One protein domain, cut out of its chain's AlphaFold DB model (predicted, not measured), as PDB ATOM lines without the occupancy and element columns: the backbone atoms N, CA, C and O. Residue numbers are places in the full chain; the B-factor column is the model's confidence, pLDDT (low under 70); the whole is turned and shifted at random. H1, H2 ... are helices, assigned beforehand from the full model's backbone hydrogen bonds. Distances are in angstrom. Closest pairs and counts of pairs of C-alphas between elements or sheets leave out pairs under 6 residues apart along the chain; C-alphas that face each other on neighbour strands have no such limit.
ATOM      1  N   LYS A  54     -68.719  37.329 -75.988       87.88
ATOM      2  CA  LYS A  54     -68.961  37.477 -74.541       87.88
ATOM      3  C   LYS A  54     -67.738  37.983 -73.766       87.88
ATOM      4  O   LYS A  54     -67.884  38.868 -72.932       87.88
ATOM      5  N   VAL A  55     -66.540  37.505 -74.110       83.88
ATOM      6  CA  VAL A  55     -65.287  37.853 -73.414       83.88
ATOM      7  C   VAL A  55     -64.909  39.310 -73.691       83.88
ATOM      8  O   VAL A  55     -64.457  40.042 -72.811       83.88
ATOM      9  N   ILE A  56     -65.163  39.762 -74.922       82.06
ATOM     10  CA  ILE A  56     -64.937  41.147 -75.349       82.06
ATOM     11  C   ILE A  56     -65.872  42.095 -74.584       82.06
ATOM     12  O   ILE A  56     -65.430  43.119 -74.058       82.06
ATOM     13  N   LEU A  57     -67.158  41.739 -74.489       83.56
ATOM     14  CA  LEU A  57     -68.165  42.530 -73.777       83.56
ATOM     15  C   LEU A  57     -67.899  42.600 -72.269       83.56
ATOM     16  O   LEU A  57     -68.014  43.670 -71.673       83.56
ATOM     17  N   GLU A  58     -67.510  41.487 -71.652       86.75
ATOM     18  CA  GLU A  58     -67.179  41.427 -70.228       86.75
ATOM     19  C   GLU A  58     -66.010  42.360 -69.880       86.75
ATOM     20  O   GLU A  58     -66.110  43.185 -68.965       86.75
ATOM     21  N   ARG A  59     -64.939  42.320 -70.681       79.56
ATOM     22  CA  ARG A  59     -63.770  43.196 -70.521       79.56
ATOM     23  C   ARG A  59     -64.137  44.676 -70.647       79.56
ATOM     24  O   ARG A  59     -63.698  45.486 -69.828       79.56
ATOM     25  N   LEU A  60     -64.953  45.028 -71.644       78.56
ATOM     26  CA  LEU A  60     -65.434  46.398 -71.852       78.56
ATOM     27  C   LEU A  60     -66.196  46.901 -70.621       78.56
ATOM     28  O   LEU A  60     -65.932  47.998 -70.128       78.56
ATOM     29  N   ASN A  61     -67.113  46.086 -70.100       79.50
ATOM     30  CA  ASN A  61     -67.925  46.449 -68.946       79.50
ATOM     31  C   ASN A  61     -67.081  46.589 -67.672       79.50
ATOM     32  O   ASN A  61     -67.258  47.558 -66.933       79.50
ATOM     33  N   SER A  62     -66.120  45.688 -67.441       79.62
ATOM     34  CA  SER A  62     -65.203  45.773 -66.297       79.62
ATOM     35  C   SER A  62     -64.343  47.042 -66.337       79.62
ATOM     36  O   SER A  62     -64.184  47.714 -65.319       79.62
ATOM     37  N   LYS A  63     -63.807  47.408 -67.510       68.31
ATOM     38  CA  LYS A  63     -62.944  48.592 -67.668       68.31
ATOM     39  C   LYS A  63     -63.724  49.911 -67.702       68.31
ATOM     40  O   LYS A  63     -63.210  50.924 -67.227       68.31
ATOM     41  N   ARG A  64     -64.972  49.910 -68.196       71.88
ATOM     42  CA  ARG A  64     -65.875  51.071 -68.087       71.88
ATOM     43  C   ARG A  64     -66.216  51.390 -66.634       71.88
ATOM     44  O   ARG A  64     -66.170  52.558 -66.265       71.88
ATOM     45  N   LYS A  65     -66.525  50.374 -65.816       73.81
ATOM     46  CA  LYS A  65     -66.826  50.555 -64.384       73.81
ATOM     47  C   LYS A  65     -65.656  51.179 -63.618       73.81
ATOM     48  O   LYS A  65     -65.881  51.982 -62.726       73.81
ATOM     49  N   ALA A  66     -64.423  50.859 -64.009       72.31
ATOM     50  CA  ALA A  66     -63.213  51.406 -63.403       72.31
ATOM     51  C   ALA A  66     -62.813  52.803 -63.926       72.31
ATOM     52  O   ALA A  66     -61.755  53.297 -63.551       72.31
ATOM     53  N   SER A  67     -63.588  53.440 -64.818       64.38
ATOM     54  CA  SER A  67     -63.261  54.733 -65.462       64.38
ATOM     55  C   SER A  67     -61.901  54.801 -66.184       64.38
ATOM     56  O   SER A  67     -61.475  55.867 -66.614       64.38
ATOM     57  N   SER A  68     -61.242  53.659 -66.405       63.81
ATOM     58  CA  SER A  68     -59.871  53.563 -66.931       63.81
ATOM     59  C   SER A  68     -59.688  54.202 -68.318       63.81
ATOM     60  O   SER A  68     -58.572  54.568 -68.674       63.81
ATOM     61  N   TYR A  69     -60.768  54.386 -69.083       60.91
ATOM     62  CA  TYR A  69     -60.751  55.058 -70.388       60.91
ATOM     63  C   TYR A  69     -60.835  56.592 -70.317       60.91
ATOM     64  O   TYR A  69     -60.569  57.249 -71.319       60.91
ATOM     65  N   GLN A  70     -61.178  57.179 -69.164       60.19
ATOM     66  CA  GLN A  70     -61.287  58.638 -69.013       60.19
ATOM     67  C   GLN A  70     -59.923  59.330 -69.117       60.19
ATOM     68  O   GLN A  70     -59.845  60.451 -69.609       60.19
ATOM     69  N   LEU A  71     -58.836  58.640 -68.746       55.28
ATOM     70  CA  LEU A  71     -57.477  59.157 -68.919       55.28
ATOM     71  C   LEU A  71     -57.143  59.396 -70.400       55.28
ATOM     72  O   LEU A  71     -56.478  60.371 -70.725       55.28
ATOM     73  N   GLY A  72     -57.688  58.578 -71.308       57.38
ATOM     74  CA  GLY A  72     -57.545  58.777 -72.753       57.38
ATOM     75  C   GLY A  72     -58.206  60.058 -73.273       57.38
ATOM     76  O   GLY A  72     -57.855  60.508 -74.354       57.38
ATOM     77  N   HIS A  73     -59.128  60.659 -72.512       55.38
ATOM     78  CA  HIS A  73     -59.732  61.955 -72.835       55.38
ATOM     79  C   HIS A  73     -58.855  63.141 -72.389       55.38
ATOM     80  O   HIS A  73     -58.931  64.209 -72.983       55.38
ATOM     81  N   GLN A  74     -58.015  62.946 -71.363       56.03
ATOM     82  CA  GLN A  74     -57.072  63.953 -70.847       56.03
ATOM     83  C   GLN A  74     -55.723  63.949 -71.584       56.03
ATOM     84  O   GLN A  74     -54.944  64.894 -71.480       56.03
ATOM     85  N   VAL A  90     -50.202  45.795 -76.601       69.38
ATOM     86  CA  VAL A  90     -50.512  44.372 -76.880       69.38
ATOM     87  C   VAL A  90     -51.046  43.645 -75.632       69.38
ATOM     88  O   VAL A  90     -51.915  42.792 -75.749       69.38
ATOM     89  N   ALA A  91     -50.640  44.035 -74.419       70.00
ATOM     90  CA  ALA A  91     -51.166  43.488 -73.165       70.00
ATOM     91  C   ALA A  91     -52.676  43.730 -72.918       70.00
ATOM     92  O   ALA A  91     -53.304  42.980 -72.168       70.00
ATOM     93  N   ASP A  92     -53.273  44.735 -73.554       73.19
ATOM     94  CA  ASP A  92     -54.690  45.069 -73.453       73.19
ATOM     95  C   ASP A  92     -55.607  44.229 -74.348       73.19
ATOM     96  O   ASP A  92     -56.834  44.304 -74.200       73.19
ATOM     97  N   TYR A  93     -55.046  43.396 -75.222       77.75
ATOM     98  CA  TYR A  93     -55.819  42.458 -76.020       77.75
ATOM     99  C   TYR A  93     -56.262  41.221 -75.222       77.75
ATOM    100  O   TYR A  93     -55.599  40.823 -74.256       77.75
ATOM    101  N   PRO A  94     -57.379  40.576 -75.616       79.62
ATOM    102  CA  PRO A  94     -57.683  39.216 -75.173       79.62
ATOM    103  C   PRO A  94     -56.529  38.266 -75.533       79.62
ATOM    104  O   PRO A  94     -55.775  38.519 -76.473       79.62
ATOM    105  N   PHE A  95     -56.344  37.209 -74.740       83.62
ATOM    106  CA  PHE A  95     -55.138  36.373 -74.778       83.62
ATOM    107  C   PHE A  95     -54.864  35.779 -76.162       83.62
ATOM    108  O   PHE A  95     -53.730  35.830 -76.629       83.62
ATOM    109  N   GLU A  96     -55.906  35.323 -76.842       86.19
ATOM    110  CA  GLU A  96     -55.848  34.705 -78.166       86.19
ATOM    111  C   GLU A  96     -55.270  35.683 -79.200       86.19
ATOM    112  O   GLU A  96     -54.401  35.338 -79.996       86.19
ATOM    113  N   VAL A  97     -55.681  36.950 -79.117       83.00
ATOM    114  CA  VAL A  97     -55.202  38.018 -80.004       83.00
ATOM    115  C   VAL A  97     -53.777  38.438 -79.644       83.00
ATOM    116  O   VAL A  97     -53.021  38.825 -80.529       83.00
ATOM    117  N   ARG A  98     -53.373  38.332 -78.370       84.81
ATOM    118  CA  ARG A  98     -51.985  38.604 -77.955       84.81
ATOM    119  C   ARG A  98     -51.012  37.610 -78.553       84.81
ATOM    120  O   ARG A  98     -49.985  38.028 -79.074       84.81
ATOM    121  N   VAL A  99     -51.342  36.324 -78.461       83.56
ATOM    122  CA  VAL A  99     -50.515  35.243 -79.005       83.56
ATOM    123  C   VAL A  99     -50.357  35.437 -80.508       83.56
ATOM    124  O   VAL A  99     -49.234  35.578 -80.982       83.56
ATOM    125  N   GLN A 100     -51.471  35.613 -81.220       84.56
ATOM    126  CA  GLN A 100     -51.452  35.847 -82.660       84.56
ATOM    127  C   GLN A 100     -50.662  37.114 -83.037       84.56
ATOM    128  O   GLN A 100     -49.851  37.091 -83.957       84.56
ATOM    129  N   ALA A 101     -50.856  38.233 -82.330       82.31
ATOM    130  CA  ALA A 101     -50.126  39.469 -82.610       82.31
ATOM    131  C   ALA A 101     -48.612  39.300 -82.430       82.31
ATOM    132  O   ALA A 101     -47.851  39.847 -83.222       82.31
ATOM    133  N   LEU A 102     -48.182  38.547 -81.414       81.75
ATOM    134  CA  LEU A 102     -46.775  38.269 -81.129       81.75
ATOM    135  C   LEU A 102     -46.154  37.293 -82.137       81.75
ATOM    136  O   LEU A 102     -45.008  37.503 -82.534       81.75
ATOM    137  N   GLU A 103     -46.920  36.308 -82.613       82.94
ATOM    138  CA  GLU A 103     -46.539  35.443 -83.740       82.94
ATOM    139  C   GLU A 103     -46.284  36.270 -85.006       82.94
ATOM    140  O   GLU A 103     -45.269  36.079 -85.671       82.94
ATOM    141  N   PHE A 104     -47.133  37.267 -85.290       77.94
ATOM    142  CA  PHE A 104     -46.943  38.175 -86.427       77.94
ATOM    143  C   PHE A 104     -45.673  39.023 -86.362       77.94
ATOM    144  O   PHE A 104     -45.174  39.447 -87.403       77.94
ATOM    145  N   VAL A 105     -45.155  39.290 -85.162       77.06
ATOM    146  CA  VAL A 105     -43.951  40.111 -84.963       77.06
ATOM    147  C   VAL A 105     -42.734  39.299 -84.504       77.06
ATOM    148  O   VAL A 105     -41.721  39.889 -84.139       77.06
ATOM    149  N   ASN A 106     -42.803  37.961 -84.545       72.50
ATOM    150  CA  ASN A 106     -41.764  37.040 -84.060       72.50
ATOM    151  C   ASN A 106     -41.285  37.342 -82.624       72.50
ATOM    152  O   ASN A 106     -40.102  37.203 -82.303       72.50
ATOM    153  N   LEU A 107     -42.189  37.777 -81.744       70.56
ATOM    154  CA  LEU A 107     -41.882  38.053 -80.340       70.56
ATOM    155  C   LEU A 107     -42.438  36.945 -79.441       70.56
ATOM    156  O   LEU A 107     -43.476  36.356 -79.719       70.56
ATOM    157  N   SER A 108     -41.769  36.679 -78.319       68.44
ATOM    158  CA  SER A 108     -42.270  35.737 -77.313       68.44
ATOM    159  C   SER A 108     -43.147  36.465 -76.279       68.44
ATOM    160  O   SER A 108     -42.783  37.575 -75.864       68.44
ATOM    161  N   PRO A 109     -44.279  35.891 -75.822       63.75
ATOM    162  CA  PRO A 109     -45.105  36.494 -74.780       63.75
ATOM    163  C   PRO A 109     -44.328  36.630 -73.469       63.75
ATOM    164  O   PRO A 109     -44.140  35.669 -72.728       63.75
TER     165      PRO A 109
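AT A GLANCE: This is residues 54 to 74 and 90 to 109 of the 134 residues of an uncharacterized protein of Ensete ventricosum (UniProt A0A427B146). The model is a flat, loose arrangement of two pieces with few contacts and no packed core. The first piece, residues 54 to 74, is helix H1, a tight link and the one short turn H2; the second, residues 90 to 109, is a lead-in, residues 90 to 94, of which 90 to 92 are a helical run too short to bear a name, then helix H3 and a tail, residues 105 to 109, that folds back beside H3. Residues 61 to 68, of which 61 to 65 belong to H1, stick out. The printed part has 41 residues with three named helices in the order H1, H2, H3 and no named strand, and its class is all helix. It is loose, with a radius of gyration of the C-alphas of 12.9 A, and spans 33 by 27 by 11 A.

HOW THE PARTS SIT: Begin at Lys 54, where H1, residues 54 to 65, starts; it touches no helix. From the end of H1 at Lys 65, go along a tight link of five residues to H2, residues 71 to 74; H1 and H2 are apart. H3, residues 95 to 104, is apart from both H1 and H2. Check the backbone: every O i to N i+4 pair is within hydrogen-bond range in H1 and H3, while H2 is too short for such a pair.

IN THESE COORDINATES: Find C-alpha 54 at (-68.961, 37.477, -74.541); from there H1 runs 16.7 A to C-alpha 65. H2 begins at C-alpha 71, at (-57.477, 59.157, -68.919), and measures 5.2 A. H3 runs 14.4 A from C-alpha 95 to C-alpha 104 at (-46.943, 38.175, -86.427).

THE WHOLE: The C-alphas farthest apart, those of Lys 65 and Asn 106, are 34.6 A apart. Residues 75 to 89 are not printed, and C-alphas 74 and 90 across this cut are 21.5 A apart. Mean pLDDT of the printed part is 74.5; it is under 70 at residues 63, 67 to 74, 90, and 108 to 109.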